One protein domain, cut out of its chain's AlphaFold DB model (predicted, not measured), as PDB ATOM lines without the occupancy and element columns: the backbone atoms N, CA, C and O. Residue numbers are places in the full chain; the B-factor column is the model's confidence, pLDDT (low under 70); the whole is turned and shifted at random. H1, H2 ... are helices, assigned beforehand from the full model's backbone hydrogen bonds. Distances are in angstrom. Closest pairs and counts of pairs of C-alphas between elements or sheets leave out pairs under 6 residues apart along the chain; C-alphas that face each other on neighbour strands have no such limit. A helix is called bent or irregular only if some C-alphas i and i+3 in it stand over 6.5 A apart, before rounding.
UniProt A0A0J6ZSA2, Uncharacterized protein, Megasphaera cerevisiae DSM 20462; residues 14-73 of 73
ATOM      1  N   ASP A  14       3.233  22.500  59.792       60.50
ATOM      2  CA  ASP A  14       2.058  22.209  60.620       60.50
ATOM      3  C   ASP A  14       0.749  22.594  59.914       60.50
ATOM      4  O   ASP A  14      -0.253  21.887  60.022       60.50
ATOM      5  N   ALA A  15       0.760  23.671  59.120       63.75
ATOM      6  CA  ALA A  15      -0.394  24.082  58.325       63.75
ATOM      7  C   ALA A  15      -0.691  23.118  57.163       63.75
ATOM      8  O   ALA A  15      -1.864  22.917  56.831       63.75
ATOM      9  N   TYR A  16       0.332  22.500  56.557       60.16
ATOM     10  CA  TYR A  16       0.141  21.460  55.541       60.16
ATOM     11  C   TYR A  16      -0.460  20.188  56.153       60.16
ATOM     12  O   TYR A  16      -1.468  19.693  55.646       60.16
ATOM     13  N   TYR A  17       0.077  19.713  57.283       56.84
ATOM     14  CA  TYR A  17      -0.470  18.537  57.973       56.84
ATOM     15  C   TYR A  17      -1.896  18.778  58.487       56.84
ATOM     16  O   TYR A  17      -2.749  17.896  58.371       56.84
ATOM     17  N   TYR A  18      -2.195  19.987  58.976       62.16
ATOM     18  CA  TYR A  18      -3.533  20.347  59.448       62.16
ATOM     19  C   TYR A  18      -4.579  20.322  58.325       62.16
ATOM     20  O   TYR A  18      -5.686  19.822  58.532       62.16
ATOM     21  N   LYS A  19      -4.230  20.807  57.125       59.47
ATOM     22  CA  LYS A  19      -5.125  20.768  55.954       59.47
ATOM     23  C   LYS A  19      -5.369  19.346  55.460       59.47
ATOM     24  O   LYS A  19      -6.507  19.006  55.161       59.47
ATOM     25  N   GLN A  20      -4.335  18.507  55.437       60.09
ATOM     26  CA  GLN A  20      -4.437  17.132  54.944       60.09
ATOM     27  C   GLN A  20      -5.188  16.203  55.913       60.09
ATOM     28  O   GLN A  20      -5.923  15.327  55.468       60.09
ATOM     29  N   ALA A  21      -5.069  16.421  57.227       61.25
ATOM     30  CA  ALA A  21      -5.797  15.645  58.235       61.25
ATOM     31  C   ALA A  21      -7.302  15.982  58.312       61.25
ATOM     32  O   ALA A  21      -8.089  15.154  58.767       61.25
ATOM     33  N   HIS A  22      -7.707  17.179  57.865       53.38
ATOM     34  CA  HIS A  22      -9.098  17.658  57.925       53.38
ATOM     35  C   HIS A  22      -9.778  17.777  56.555       53.38
ATOM     36  O   HIS A  22     -10.979  18.049  56.498       53.38
ATOM     37  N   GLN A  23      -9.062  17.547  55.450       54.38
ATOM     38  CA  GLN A  23      -9.688  17.295  54.156       54.38
ATOM     39  C   GLN A  23     -10.278  15.886  54.181       54.38
ATOM     40  O   GLN A  23      -9.659  14.908  53.768       54.38
ATOM     41  N   GLN A  24     -11.508  15.779  54.675       56.56
ATOM     42  CA  GLN A  24     -12.362  14.670  54.286       56.56
ATOM     43  C   GLN A  24     -12.536  14.782  52.771       56.56
ATOM     44  O   GLN A  24     -13.282  15.633  52.293       56.56
ATOM     45  N   ILE A  25     -11.781  13.980  52.016       58.88
ATOM     46  CA  ILE A  25     -12.013  13.782  50.587       58.88
ATOM     47  C   ILE A  25     -13.365  13.075  50.514       58.88
ATOM     48  O   ILE A  25     -13.465  11.855  50.632       58.88
ATOM     49  N   SER A  26     -14.431  13.867  50.466       59.47
ATOM     50  CA  SER A  26     -15.779  13.375  50.251       59.47
ATOM     51  C   SER A  26     -15.808  12.673  48.899       59.47
ATOM     52  O   SER A  26     -15.160  13.121  47.952       59.47
ATOM     53  N   GLN A  27     -16.559  11.575  48.798       58.75
ATOM     54  CA  GLN A  27     -16.694  10.816  47.548       58.75
ATOM     55  C   GLN A  27     -17.045  11.728  46.367       58.75
ATOM     56  O   GLN A  27     -16.481  11.563  45.302       58.75
ATOM     57  N   GLN A  28     -17.828  12.785  46.594       57.31
ATOM     58  CA  GLN A  28     -18.120  13.826  45.606       57.31
ATOM     59  C   GLN A  28     -16.898  14.577  45.051       57.31
ATOM     60  O   GLN A  28     -16.893  14.915  43.876       57.31
ATOM     61  N   VAL A  29     -15.872  14.869  45.858       61.25
ATOM     62  CA  VAL A  29     -14.642  15.534  45.377       61.25
ATOM     63  C   VAL A  29     -13.773  14.551  44.596       61.25
ATOM     64  O   VAL A  29     -13.102  14.939  43.646       61.25
ATOM     65  N   GLN A  30     -13.807  13.273  44.974       59.69
ATOM     66  CA  GLN A  30     -13.116  12.209  44.253       59.69
ATOM     67  C   GLN A  30     -13.814  11.885  42.921       59.69
ATOM     68  O   GLN A  30     -13.141  11.747  41.909       59.69
ATOM     69  N   GLU A  31     -15.147  11.838  42.905       60.94
ATOM     70  CA  GLU A  31     -15.980  11.653  41.711       60.94
ATOM     71  C   GLU A  31     -15.892  12.856  40.768       60.94
ATOM     72  O   GLU A  31     -15.701  12.654  39.578       60.94
ATOM     73  N   ALA A  32     -15.921  14.092  41.277       59.66
ATOM     74  CA  ALA A  32     -15.728  15.289  40.453       59.66
ATOM     75  C   ALA A  32     -14.302  15.389  39.877       59.66
ATOM     76  O   ALA A  32     -14.118  15.895  38.773       59.66
ATOM     77  N   GLY A  33     -13.294  14.894  40.607       58.41
ATOM     78  CA  GLY A  33     -11.931  14.746  40.091       58.41
ATOM     79  C   GLY A  33     -11.844  13.682  38.997       58.41
ATOM     80  O   GLY A  33     -11.271  13.937  37.951       58.41
ATOM     81  N   LEU A  34     -12.490  12.528  39.194       59.66
ATOM     82  CA  LEU A  34     -12.561  11.448  38.205       59.66
ATOM     83  C   LEU A  34     -13.357  11.831  36.948       59.66
ATOM     84  O   LEU A  34     -12.991  11.406  35.860       59.66
ATOM     85  N   GLU A  35     -14.434  12.605  37.085       59.72
ATOM     86  CA  GLU A  35     -15.243  13.110  35.967       59.72
ATOM     87  C   GLU A  35     -14.454  14.146  35.152       59.72
ATOM     88  O   GLU A  35     -14.395  14.049  33.930       59.72
ATOM     89  N   SER A  36     -13.739  15.055  35.827       58.34
ATOM     90  CA  SER A  36     -12.817  15.996  35.176       58.34
ATOM     91  C   SER A  36     -11.626  15.293  34.506       58.34
ATOM     92  O   SER A  36     -11.226  15.686  33.414       58.34
ATOM     93  N   ASP A  37     -11.070  14.251  35.129       54.88
ATOM     94  CA  ASP A  37      -9.963  13.457  34.576       54.88
ATOM     95  C   ASP A  37     -10.426  12.547  33.421       54.88
ATOM     96  O   ASP A  37      -9.630  12.190  32.552       54.88
ATOM     97  N   ALA A  38     -11.709  12.164  33.388       59.97
ATOM     98  CA  ALA A  38     -12.307  11.407  32.289       59.97
ATOM     99  C   ALA A  38     -12.498  12.276  31.038       59.97
ATOM    100  O   ALA A  38     -12.260  11.800  29.926       59.97
ATOM    101  N   ASP A  39     -12.865  13.547  31.217       58.62
ATOM    102  CA  ASP A  39     -12.933  14.530  30.131       58.62
ATOM    103  C   ASP A  39     -11.537  14.892  29.584       58.62
ATOM    104  O   ASP A  39     -11.396  15.237  28.408       58.62
ATOM    105  N   GLU A  40     -10.490  14.754  30.405       58.16
ATOM    106  CA  GLU A  40      -9.079  14.936  30.032       58.16
ATOM    107  C   GLU A  40      -8.363  13.599  29.732       58.16
ATOM    108  O   GLU A  40      -7.133  13.521  29.636       58.16
ATOM    109  N   TYR A  41      -9.123  12.516  29.537       66.94
ATOM    110  CA  TYR A  41      -8.563  11.235  29.125       66.94
ATOM    111  C   TYR A  41      -8.175  11.282  27.645       66.94
ATOM    112  O   TYR A  41      -8.995  11.122  26.737       66.94
ATOM    113  N   PHE A  42      -6.886  11.472  27.384       68.44
ATOM    114  CA  PHE A  42      -6.340  11.367  26.039       68.44
ATOM    115  C   PHE A  42      -6.200   9.895  25.648       68.44
ATOM    116  O   PHE A  42      -5.472   9.133  26.287       68.44
ATOM    117  N   GLU A  43      -6.883   9.485  24.574       75.88
ATOM    118  CA  GLU A  43      -6.697   8.144  24.026       75.88
ATOM    119  C   GLU A  43      -5.218   7.914  23.711       75.88
ATOM    120  O   GLU A  43      -4.591   8.690  22.984       75.88
ATOM    121  N   LEU A  44      -4.668   6.819  24.250       70.94
ATOM    122  CA  LEU A  44      -3.296   6.432  23.956       70.94
ATOM    123  C   LEU A  44      -3.112   6.340  22.447       70.94
ATOM    124  O   LEU A  44      -3.878   5.668  21.740       70.94
ATOM    125  N   GLN A  45      -2.024   6.934  21.970       79.62
ATOM    126  CA  GLN A  45      -1.648   6.815  20.575       79.62
ATOM    127  C   GLN A  45      -1.488   5.329  20.215       79.62
ATOM    128  O   GLN A  45      -1.097   4.507  21.052       79.62
ATOM    129  N   PRO A  46      -1.717   4.933  18.953       80.81
ATOM    130  CA  PRO A  46      -1.615   3.534  18.537       80.81
ATOM    131  C   PRO A  46      -0.241   2.907  18.831       80.81
ATOM    132  O   PRO A  46      -0.137   1.685  18.938       80.81
ATOM    133  N   ILE A  47       0.810   3.723  18.972       84.38
ATOM    134  CA  ILE A  47       2.144   3.287  19.393       84.38
ATOM    135  C   ILE A  47       2.184   3.026  20.902       84.38
ATOM    136  O   ILE A  47       2.632   1.960  21.313       84.38
ATOM    137  N   GLU A  48       1.676   3.946  21.722       84.69
ATOM    138  CA  GLU A  48       1.631   3.811  23.185       84.69
ATOM    139  C   GLU A  48       0.771   2.615  23.601       84.69
ATOM    140  O   GLU A  48       1.169   1.829  24.458       84.69
ATOM    141  N   LYS A  49      -0.355   2.396  22.913       85.00
ATOM    142  CA  LYS A  49      -1.219   1.229  23.120       85.00
ATOM    143  C   LYS A  49      -0.492  -0.088  22.837       85.00
ATOM    144  O   LYS A  49      -0.656  -1.056  23.578       85.00
ATOM    145  N   LYS A  50       0.341  -0.133  21.791       88.44
ATOM    146  CA  LYS A  50       1.179  -1.305  21.486       88.44
ATOM    147  C   LYS A  50       2.273  -1.485  22.529       88.44
ATOM    148  O   LYS A  50       2.464  -2.599  23.001       88.44
ATOM    149  N   LEU A  51       2.960  -0.407  22.903       90.06
ATOM    150  CA  LEU A  51       4.038  -0.445  23.889       90.06
ATOM    151  C   LEU A  51       3.524  -0.955  25.240       90.06
ATOM    152  O   LEU A  51       4.088  -1.890  25.796       90.06
ATOM    153  N   CYS A  52       2.390  -0.422  25.699       90.38
ATOM    154  CA  CYS A  52       1.716  -0.856  26.917       90.38
ATOM    155  C   CYS A  52       1.297  -2.335  26.840       90.38
ATOM    156  O   CYS A  52       1.587  -3.105  27.756       90.38
ATOM    157  N   ALA A  53       0.700  -2.766  25.721       93.12
ATOM    158  CA  ALA A  53       0.312  -4.162  25.520       93.12
ATOM    159  C   ALA A  53       1.514  -5.121  25.531       93.12
ATOM    160  O   ALA A  53       1.433  -6.191  26.134       93.12
ATOM    161  N   TYR A  54       2.635  -4.746  24.907       94.81
ATOM    162  CA  TYR A  54       3.853  -5.557  24.928       94.81
ATOM    163  C   TYR A  54       4.483  -5.609  26.318       94.81
ATOM    164  O   TYR A  54       4.852  -6.694  26.753       94.81
ATOM    165  N   SER A  55       4.577  -4.486  27.034       95.00
ATOM    166  CA  SER A  55       5.117  -4.457  28.400       95.00
ATOM    167  C   SER A  55       4.282  -5.304  29.358       95.00
ATOM    168  O   SER A  55       4.832  -6.104  30.116       95.00
ATOM    169  N   LEU A  56       2.956  -5.179  29.291       94.19
ATOM    170  CA  LEU A  56       2.041  -5.940  30.136       94.19
ATOM    171  C   LEU A  56       2.027  -7.429  29.761       94.19
ATOM    172  O   LEU A  56       2.118  -8.288  30.637       94.19
ATOM    173  N   GLY A  57       1.982  -7.742  28.463       96.94
ATOM    174  CA  GLY A  57       2.047  -9.116  27.968       96.94
ATOM    175  C   GLY A  57       3.363  -9.804  28.331       96.94
ATOM    176  O   GLY A  57       3.348 -10.927  28.830       96.94
ATOM    177  N   LEU A  58       4.496  -9.116  28.157       97.19
ATOM    178  CA  LEU A  58       5.811  -9.622  28.550       97.19
ATOM    179  C   LEU A  58       5.865  -9.899  30.056       97.19
ATOM    180  O   LEU A  58       6.350 -10.954  30.449       97.19
ATOM    181  N   GLY A  59       5.324  -8.997  30.883       97.06
ATOM    182  CA  GLY A  59       5.242  -9.182  32.333       97.06
ATOM    183  C   GLY A  59       4.425 -10.412  32.736       97.06
ATOM    184  O   GLY A  59       4.893 -11.216  33.540       97.06
ATOM    185  N   LEU A  60       3.243 -10.611  32.140       97.69
ATOM    186  CA  LEU A  60       2.401 -11.785  32.407       97.69
ATOM    187  C   LEU A  60       3.057 -13.095  31.958       97.69
ATOM    188  O   LEU A  60       2.977 -14.097  32.668       97.69
ATOM    189  N   ILE A  61       3.733 -13.090  30.807       97.81
ATOM    190  CA  ILE A  61       4.485 -14.255  30.326       97.81
ATOM    191  C   ILE A  61       5.618 -14.586  31.297       97.81
ATOM    192  O   ILE A  61       5.767 -15.742  31.690       97.81
ATOM    193  N   LEU A  62       6.393 -13.584  31.720       96.88
ATOM    194  CA  LEU A  62       7.490 -13.784  32.666       96.88
ATOM    195  C   LEU A  62       6.986 -14.308  34.013       96.88
ATOM    196  O   LEU A  62       7.606 -15.203  34.580       96.88
ATOM    197  N   LEU A  63       5.850 -13.795  34.494       95.94
ATOM    198  CA  LEU A  63       5.195 -14.274  35.711       95.94
ATOM    199  C   LEU A  63       4.798 -15.752  35.591       95.94
ATOM    200  O   LEU A  63       5.088 -16.536  36.491       95.94
ATOM    201  N   ALA A  64       4.175 -16.148  34.480       96.25
ATOM    202  CA  ALA A  64       3.792 -17.539  34.250       96.25
ATOM    203  C   ALA A  64       5.017 -18.466  34.189       96.25
ATOM    204  O   ALA A  64       5.015 -19.531  34.802       96.25
ATOM    205  N   VAL A  65       6.082 -18.047  33.495       96.81
ATOM    206  CA  VAL A  65       7.351 -18.791  33.448       96.81
ATOM    207  C   VAL A  65       7.962 -18.911  34.842       96.81
ATOM    208  O   VAL A  65       8.399 -19.993  35.217       96.81
ATOM    209  N   PHE A  66       7.964 -17.830  35.623       95.62
ATOM    210  CA  PHE A  66       8.466 -17.831  36.993       95.62
ATOM    211  C   PHE A  66       7.721 -18.852  37.858       95.62
ATOM    212  O   PHE A  66       8.354 -19.704  38.473       95.62
ATOM    213  N   ILE A  67       6.388 -18.835  37.841       95.25
ATOM    214  CA  ILE A  67       5.569 -19.802  38.584       95.25
ATOM    215  C   ILE A  67       5.889 -21.235  38.140       95.25
ATOM    216  O   ILE A  67       6.174 -22.085  38.975       95.25
ATOM    217  N   LEU A  68       5.931 -21.508  36.834       94.94
ATOM    218  CA  LEU A  68       6.237 -22.854  36.337       94.94
ATOM    219  C   LEU A  68       7.637 -23.340  36.732       94.94
ATOM    220  O   LEU A  68       7.824 -24.533  36.936       94.94
ATOM    221  N   VAL A  69       8.623 -22.448  36.820       94.56
ATOM    222  CA  VAL A  69       9.991 -22.820  37.205       94.56
ATOM    223  C   VAL A  69      10.121 -23.033  38.713       94.56
ATOM    224  O   VAL A  69      10.854 -23.928  39.110       94.56
ATOM    225  N   PHE A  70       9.447 -22.229  39.540       90.69
ATOM    226  CA  PHE A  70       9.641 -22.215  40.997       90.69
ATOM    227  C   PHE A  70       8.550 -22.931  41.807       90.69
ATOM    228  O   PHE A  70       8.762 -23.168  42.991       90.69
ATOM    229  N   GLU A  71       7.386 -23.236  41.227       81.31
ATOM    230  CA  GLU A  71       6.302 -23.961  41.915       81.31
ATOM    231  C   GLU A  71       6.281 -25.458  41.573       81.31
ATOM    232  O   GLU A  71       5.895 -26.276  42.403       81.31
ATOM    233  N   ILE A  72       6.686 -25.834  40.356       69.62
ATOM    234  CA  ILE A  72       6.717 -27.243  39.925       69.62
ATOM    235  C   ILE A  72       8.001 -27.964  40.364       69.62
ATOM    236  O   ILE A  72       7.981 -29.189  40.494       69.62
ATOM    237  N   PHE A  73       9.096 -27.231  40.580       55.16
ATOM    238  CA  PHE A  73      10.355 -27.746  41.138       55.16
ATOM    239  C   PHE A  73      10.447 -27.464  42.634       55.16
ATOM    240  O   PHE A  73      10.931 -28.366  43.355       55.16
TER     241      PHE A  73
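This is residues 14 to 73 of the 73 residues of an uncharacterized protein of Megasphaera cerevisiae DSM 20462 (UniProt A0A0J6ZSA2). What shape do these atoms make? They make a wide open V of two helices, the long H3 as one arm and the shorter H2 as the other, joined at the point of the V by the stretch between them; H1 turns off at the far end of H2. The helices share no core, and the space between the arms of the V is empty. What is it made of, and how large is it? The printed part has 60 residues with three named helices, in the order H1, H2, H3 along the chain, and no named strand; its class is all helix. It is extended, with a radius of gyration of the C-alphas of 20.7 A, and elongated, with spans of 54 by 34 by 21 A.

What does the longest helix touch? H3, residues 46 to 71, touches no helix. It is apart from H2, residues 27 to 39, with no C-alpha of the one within 8 A of the other. And where is the first helix? H1, residues 14 to 22, is apart from H2 and from H3. Residues 14 to 43, of which 14 to 22 belong to H1 and 27 to 39 to H2, stand free. How well do the backbones close on themselves? In H1, H2 and H3 every pair of O i and N i+4 is within hydrogen-bond range.

Where does H3 run? Its 26 residues go from C-alpha 46 at (-1.615, 3.534, 18.537) to C-alpha 71 at (6.302, -23.961, 41.915), 36.9 A from first to last C-alpha. Where is H2? Its 13 residues end with C-alpha 39 at (-12.933, 14.530, 30.131), and its first and last C-alphas are 18.2 A apart. Where does H1 begin? Its C-alpha 14 is at (2.058, 22.209, 60.620), and its 9 residues measure 12.3 A from first to last C-alpha. Is any helix bent? No helix is bent or irregular.

How far does the printed part reach? The two C-alphas farthest apart are those of Ala 15 and Phe 73, at 55.7 A. Is it printed whole, and how are its parts linked? The printed part has no cut; it begins at residue 14 and ends at residue 73, the chain's last residue. The link from H2 to H3 is short, with 6 residues, and the link from H1 to H2 is tight, with 4. Where is the confidence low? The mean pLDDT of the printed part is 74.7, and 31 residues are under 70, namely residues 14 to 42 and 72 to 73. H3 has a mean of 93, H2 of 59 and H1 of 60.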